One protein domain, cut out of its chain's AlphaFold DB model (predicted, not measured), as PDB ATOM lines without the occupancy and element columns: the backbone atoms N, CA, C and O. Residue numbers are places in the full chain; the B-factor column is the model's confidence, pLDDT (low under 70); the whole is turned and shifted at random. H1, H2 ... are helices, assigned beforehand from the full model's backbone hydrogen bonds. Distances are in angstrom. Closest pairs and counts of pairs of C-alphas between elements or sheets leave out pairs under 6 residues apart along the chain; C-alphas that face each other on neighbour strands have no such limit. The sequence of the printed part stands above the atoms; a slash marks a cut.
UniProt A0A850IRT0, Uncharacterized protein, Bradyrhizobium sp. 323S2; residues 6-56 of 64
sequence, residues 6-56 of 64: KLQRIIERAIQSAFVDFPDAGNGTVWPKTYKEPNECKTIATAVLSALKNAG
ATOM      1  N   LYS A   6      35.232  -8.470  33.057       73.25
ATOM      2  CA  LYS A   6      33.807  -8.134  33.220       73.25
ATOM      3  C   LYS A   6      33.512  -7.666  34.649       73.25
ATOM      4  O   LYS A   6      32.862  -6.640  34.830       73.25
ATOM      5  N   LEU A   7      34.035  -8.368  35.654       75.19
ATOM      6  CA  LEU A   7      33.836  -8.030  37.065       75.19
ATOM      7  C   LEU A   7      34.522  -6.717  37.414       75.19
ATOM      8  O   LEU A   7      33.935  -5.854  38.063       75.19
ATOM      9  N   GLN A   8      35.757  -6.561  36.943       76.12
ATOM     10  CA  GLN A   8      36.513  -5.341  37.152       76.12
ATOM     11  C   GLN A   8      35.759  -4.125  36.594       76.12
ATOM     12  O   GLN A   8      35.614  -3.134  37.303       76.12
ATOM     13  N   ARG A   9      35.182  -4.223  35.389       77.44
ATOM     14  CA  ARG A   9      34.354  -3.151  34.806       77.44
ATOM     15  C   ARG A   9      33.072  -2.867  35.590       77.44
ATOM     16  O   ARG A   9      32.665  -1.711  35.673       77.44
ATOM     17  N   ILE A  10      32.419  -3.892  36.148       79.56
ATOM     18  CA  ILE A  10      31.227  -3.709  36.999       79.56
ATOM     19  C   ILE A  10      31.601  -2.912  38.251       79.56
ATOM     20  O   ILE A  10      30.916  -1.950  38.590       79.56
ATOM     21  N   ILE A  11      32.712  -3.270  38.897       80.56
ATOM     22  CA  ILE A  11      33.204  -2.574  40.091       80.56
ATOM     23  C   ILE A  11      33.635  -1.143  39.744       80.56
ATOM     24  O   ILE A  11      33.258  -0.216  40.452       80.56
ATOM     25  N   GLU A  12      34.354  -0.933  38.636       79.88
ATOM     26  CA  GLU A  12      34.739   0.404  38.158       79.88
ATOM     27  C   GLU A  12      33.512   1.306  37.942       79.88
ATOM     28  O   GLU A  12      33.496   2.440  38.424       79.88
ATOM     29  N   ARG A  13      32.458   0.794  37.289       77.38
ATOM     30  CA  ARG A  13      31.192   1.526  37.104       77.38
ATOM     31  C   ARG A  13      30.473   1.797  38.420       77.38
ATOM     32  O   ARG A  13      29.986   2.904  38.611       77.38
ATOM     33  N   ALA A  14      30.424   0.823  39.327       77.06
ATOM     34  CA  ALA A  14      29.796   0.996  40.636       77.06
ATOM     35  C   ALA A  14      30.509   2.072  41.470       77.06
ATOM     36  O   ALA A  14      29.851   2.901  42.090       77.06
ATOM     37  N   ILE A  15      31.845   2.105  41.435       76.44
ATOM     38  CA  ILE A  15      32.660   3.140  42.085       76.44
ATOM     39  C   ILE A  15      32.378   4.510  41.462       76.44
ATOM     40  O   ILE A  15      32.168   5.482  42.181       76.44
ATOM     41  N   GLN A  16      32.331   4.593  40.131       70.88
ATOM     42  CA  GLN A  16      32.030   5.840  39.432       70.88
ATOM     43  C   GLN A  16      30.625   6.366  39.774       70.88
ATOM     44  O   GLN A  16      30.485   7.542  40.103       70.88
ATOM     45  N   SER A  17      29.608   5.499  39.773       69.56
ATOM     46  CA  SER A  17      28.245   5.844  40.198       69.56
ATOM     47  C   SER A  17      28.163   6.207  41.677       69.56
ATOM     48  O   SER A  17      27.432   7.123  42.027       69.56
ATOM     49  N   ALA A  18      28.939   5.573  42.560       69.62
ATOM     50  CA  ALA A  18      28.973   5.962  43.968       69.62
ATOM     51  C   ALA A  18      29.409   7.427  44.140       69.62
ATOM     52  O   ALA A  18      28.796   8.157  44.906       69.62
ATOM     53  N   PHE A  19      30.397   7.903  43.375       65.44
ATOM     54  CA  PHE A  19      30.831   9.303  43.451       65.44
ATOM     55  C   PHE A  19      29.881  10.299  42.765       65.44
ATOM     56  O   PHE A  19      29.855  11.471  43.139       65.44
ATOM     57  N   VAL A  20      29.125   9.866  41.751       63.84
ATOM     58  CA  VAL A  20      28.258  10.745  40.945       63.84
ATOM     59  C   VAL A  20      26.821  10.769  41.473       63.84
ATOM     60  O   VAL A  20      26.267  11.848  41.693       63.84
ATOM     61  N   ASP A  21      26.244   9.589  41.696       64.38
ATOM     62  CA  ASP A  21      24.840   9.377  42.056       64.38
ATOM     63  C   ASP A  21      24.627   9.382  43.581       64.38
ATOM     64  O   ASP A  21      23.582   9.825  44.054       64.38
ATOM     65  N   PHE A  22      25.635   8.957  44.360       64.88
ATOM     66  CA  PHE A  22      25.577   8.872  45.830       64.88
ATOM     67  C   PHE A  22      26.743   9.604  46.512       64.88
ATOM     68  O   PHE A  22      27.478   9.012  47.303       64.88
ATOM     69  N   PRO A  23      26.933  10.905  46.245       64.06
ATOM     70  CA  PRO A  23      28.101  11.624  46.734       64.06
ATOM     71  C   PRO A  23      28.077  11.825  48.259       64.06
ATOM     72  O   PRO A  23      29.068  12.272  48.819       64.06
ATOM     73  N   ASP A  24      26.976  11.521  48.947       65.81
ATOM     74  CA  ASP A  24      26.870  11.657  50.397       65.81
ATOM     75  C   ASP A  24      27.609  10.510  51.107       65.81
ATOM     76  O   ASP A  24      27.239   9.340  50.997       65.81
ATOM     77  N   ALA A  25      28.680  10.837  51.830       64.94
ATOM     78  CA  ALA A  25      29.507   9.865  52.539       64.94
ATOM     79  C   ALA A  25      28.885   9.400  53.873       64.94
ATOM     80  O   ALA A  25      29.514   8.636  54.607       64.94
ATOM     81  N   GLY A  26      27.679   9.869  54.220       62.38
ATOM     82  CA  GLY A  26      26.934   9.440  55.410       62.38
ATOM     83  C   GLY A  26      27.421  10.040  56.734       62.38
ATOM     84  O   GLY A  26      26.839   9.773  57.782       62.38
ATOM     85  N   ASN A  27      28.461  10.875  56.712       64.69
ATOM     86  CA  ASN A  27      28.998  11.619  57.860       64.69
ATOM     87  C   ASN A  27      28.799  13.145  57.715       64.69
ATOM     88  O   ASN A  27      29.523  13.926  58.330       64.69
ATOM     89  N   GLY A  28      27.865  13.573  56.858       62.38
ATOM     90  CA  GLY A  28      27.647  14.981  56.512       62.38
ATOM     91  C   GLY A  28      28.693  15.560  55.554       62.38
ATOM     92  O   GLY A  28      28.638  16.749  55.243       62.38
ATOM     93  N   THR A  29      29.640  14.744  55.076       58.84
ATOM     94  CA  THR A  29      30.577  15.135  54.020       58.84
ATOM     95  C   THR A  29      30.118  14.590  52.676       58.84
ATOM     96  O   THR A  29      29.647  13.461  52.562       58.84
ATOM     97  N   VAL A  30      30.251  15.423  51.649       65.75
ATOM     98  CA  VAL A  30      29.951  15.060  50.269       65.75
ATOM     99  C   VAL A  30      31.284  14.794  49.586       65.75
ATOM    100  O   VAL A  30      32.172  15.651  49.610       65.75
ATOM    101  N   TRP A  31      31.447  13.613  48.993       63.03
ATOM    102  CA  TRP A  31      32.578  13.333  48.126       63.03
ATOM    103  C   TRP A  31      32.625  14.405  47.041       63.03
ATOM    104  O   TRP A  31      31.585  14.744  46.464       63.03
ATOM    105  N   PRO A  32      33.805  14.971  46.751       60.91
ATOM    106  CA  PRO A  32      33.908  15.939  45.680       60.91
ATOM    107  C   PRO A  32      33.358  15.294  44.402       60.91
ATOM    108  O   PRO A  32      33.830  14.234  43.996       60.91
ATOM    109  N   LYS A  33      32.360  15.936  43.771       58.25
ATOM    110  CA  LYS A  33      31.791  15.562  42.454       58.25
ATOM    111  C   LYS A  33      32.805  15.755  41.316       58.25
ATOM    112  O   LYS A  33      32.470  16.137  40.198       58.25
ATOM    113  N   THR A  34      34.077  15.560  41.610       57.78
ATOM    114  CA  THR A  34      35.137  15.515  40.632       57.78
ATOM    115  C   THR A  34      35.098  14.111  40.064       57.78
ATOM    116  O   THR A  34      35.217  13.133  40.798       57.78
ATOM    117  N   TYR A  35      34.870  14.017  38.757       53.16
ATOM    118  CA  TYR A  35      35.009  12.773  38.015       53.16
ATOM    119  C   TYR A  35      36.352  12.138  38.406       53.16
ATOM    120  O   TYR A  35      37.404  12.685  38.078       53.16
ATOM    121  N   LYS A  36      36.330  11.031  39.157       60.75
ATOM    122  CA  LYS A  36      37.537  10.236  39.390       60.75
ATOM    123  C   LYS A  36      38.001   9.742  38.030       60.75
ATOM    124  O   LYS A  36      37.196   9.183  37.276       60.75
ATOM    125  N   GLU A  37      39.264   9.984  37.691       62.53
ATOM    126  CA  GLU A  37      39.774   9.532  36.401       62.53
ATOM    127  C   GLU A  37      39.588   8.009  36.291       62.53
ATOM    128  O   GLU A  37      39.710   7.298  37.295       62.53
ATOM    129  N   PRO A  38      39.331   7.464  35.087       67.31
ATOM    130  CA  PRO A  38      39.149   6.024  34.897       67.31
ATOM    131  C   PRO A  38      40.268   5.177  35.530       67.31
ATOM    132  O   PRO A  38      40.019   4.082  36.032       67.31
ATOM    133  N   ASN A  39      41.494   5.712  35.572       69.88
ATOM    134  CA  ASN A  39      42.639   5.090  36.234       69.88
ATOM    135  C   ASN A  39      42.506   4.996  37.764       69.88
ATOM    136  O   ASN A  39      42.926   3.994  38.352       69.88
ATOM    137  N   GLU A  40      41.923   5.994  38.428       69.62
ATOM    138  CA  GLU A  40      41.662   5.933  39.868       69.62
ATOM    139  C   GLU A  40      40.570   4.905  40.175       69.62
ATOM    140  O   GLU A  40      40.752   4.067  41.061       69.62
ATOM    141  N   CYS A  41      39.484   4.891  39.397       71.25
ATOM    142  CA  CYS A  41      38.424   3.884  39.523       71.25
ATOM    143  C   CYS A  41      38.974   2.462  39.333       71.25
ATOM    144  O   CYS A  41      38.653   1.564  40.111       71.25
ATOM    145  N   LYS A  42      39.875   2.272  38.362       73.81
ATOM    146  CA  LYS A  42      40.576   1.005  38.110       73.81
ATOM    147  C   LYS A  42      41.470   0.571  39.271       73.81
ATOM    148  O   LYS A  42      41.513  -0.613  39.626       73.81
ATOM    149  N   THR A  43      42.176   1.521  39.880       74.50
ATOM    150  CA  THR A  43      43.036   1.268  41.045       74.50
ATOM    151  C   THR A  43      42.200   0.812  42.241       74.50
ATOM    152  O   THR A  43      42.512  -0.206  42.861       74.50
ATOM    153  N   ILE A  44      41.084   1.493  42.508       76.81
ATOM    154  CA  ILE A  44      40.154   1.132  43.587       76.81
ATOM    155  C   ILE A  44      39.496  -0.225  43.300       76.81
ATOM    156  O   ILE A  44      39.470  -1.085  44.179       76.81
ATOM    157  N   ALA A  45      39.043  -0.476  42.069       78.00
ATOM    158  CA  ALA A  45      38.467  -1.765  41.688       78.00
ATOM    159  C   ALA A  45      39.450  -2.925  41.907       78.00
ATOM    160  O   ALA A  45      39.081  -3.978  42.427       78.00
ATOM    161  N   THR A  46      40.728  -2.713  41.585       75.62
ATOM    162  CA  THR A  46      41.795  -3.695  41.832       75.62
ATOM    163  C   THR A  46      42.009  -3.944  43.330       75.62
ATOM    164  O   THR A  46      42.195  -5.094  43.742       75.62
ATOM    165  N   ALA A  47      41.952  -2.895  44.156       75.56
ATOM    166  CA  ALA A  47      42.049  -3.016  45.609       75.56
ATOM    167  C   ALA A  47      40.863  -3.802  46.198       75.56
ATOM    168  O   ALA A  47      41.076  -4.709  47.002       75.56
ATOM    169  N   VAL A  48      39.635  -3.534  45.738       80.94
ATOM    170  CA  VAL A  48      38.419  -4.262  46.147       80.94
ATOM    171  C   VAL A  48      38.521  -5.745  45.789       80.94
ATOM    172  O   VAL A  48      38.313  -6.603  46.645       80.94
ATOM    173  N   LEU A  49      38.911  -6.067  44.552       81.00
ATOM    174  CA  LEU A  49      39.120  -7.454  44.123       81.00
ATOM    175  C   LEU A  49      40.184  -8.167  44.966       81.00
ATOM    176  O   LEU A  49      40.022  -9.338  45.315       81.00
ATOM    177  N   SER A  50      41.259  -7.461  45.322       78.69
ATOM    178  CA  SER A  50      42.324  -8.003  46.171       78.69
ATOM    179  C   SER A  50      41.845  -8.247  47.604       78.69
ATOM    180  O   SER A  50      42.142  -9.296  48.171       78.69
ATOM    181  N   ALA A  51      41.056  -7.332  48.174       75.44
ATOM    182  CA  ALA A  51      40.470  -7.486  49.504       75.44
ATOM    183  C   ALA A  51      39.487  -8.665  49.561       75.44
ATOM    184  O   ALA A  51      39.575  -9.488  50.472       75.44
ATOM    185  N   LEU A  52      38.613  -8.805  48.557       79.94
ATOM    186  CA  LEU A  52      37.678  -9.931  48.449       79.94
ATOM    187  C   LEU A  52      38.417 -11.271  48.353       79.94
ATOM    188  O   LEU A  52      38.072 -12.220  49.057       79.94
ATOM    189  N   LYS A  53      39.483 -11.329  47.546       79.50
ATOM    190  CA  LYS A  53      40.347 -12.512  47.460       79.50
ATOM    191  C   LYS A  53      41.005 -12.833  48.805       79.50
ATOM    192  O   LYS A  53      41.008 -13.993  49.209       79.50
ATOM    193  N   ASN A  54      41.554 -11.832  49.494       75.06
ATOM    194  CA  ASN A  54      42.216 -12.015  50.790       75.06
ATOM    195  C   ASN A  54      41.245 -12.471  51.885       75.06
ATOM    196  O   ASN A  54      41.632 -13.236  52.761       75.06
ATOM    197  N   ALA A  55      39.985 -12.050  51.808       79.81
ATOM    198  CA  ALA A  55      38.924 -12.495  52.705       79.81
ATOM    199  C   ALA A  55      38.370 -13.894  52.355       79.81
ATOM    200  O   ALA A  55      37.454 -14.375  53.015       79.81
ATOM    201  N   GLY A  56      38.919 -14.568  51.336       81.31
ATOM    202  CA  GLY A  56      38.552 -15.939  50.970       81.31
ATOM    203  C   GLY A  56      37.333 -16.053  50.052       81.31
ATOM    204  O   GLY A  56      36.879 -17.167  49.784       81.31
TER     205      GLY A  56
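AT A GLANCE: This is residues 6 to 56 of the 64 residues of an uncharacterized protein of Bradyrhizobium sp. 323S2 (UniProt A0A850IRT0). Two helices of similar length, H2 and H1, cross at a steep angle, the first half of H2 packing on H1, and a long loop, residues 22 to 37, swings out beyond the end of H1 before it returns to H2. Residues 50 to 56, of which 50 to 54 belong to H2, stick out free. The printed part has 51 residues with two named helices, H1 then H2, and no named strand: all helix. It is only just loose, close to compact, with a radius of gyration of the C-alphas of 11.9 A and spans of 33 by 22 by 14 A.

IN THESE COORDINATES: Find C-alpha 38 at (39.149, 6.024, 34.897); from there H2, residues 38 to 54, runs 24.2 A to C-alpha 54 at (42.216, -12.015, 50.790). Go back to C-alpha 6 at (33.807, -8.134, 33.220), where H1, residues 6 to 21, begins its 21.6 A.

HOW THE PARTS SIT: Look at Glu 12 and Cys 41, whose C-alphas, 5.2 A apart, are the closest where H1 and H2 touch. Their lines stand at a steep tilt of 61 degrees, opposite ways. In H1 and H2 every O i to N i+4 pair is within hydrogen-bond range.

THE WHOLE: The C-alphas farthest apart, of Lys 6 and Gly 28, are 33.4 A apart. The printed part has no cut, and the link from H1 to H2 is long, 16 residues. Mean pLDDT of the printed part is 70.8; residues 17 to 40 are under 70.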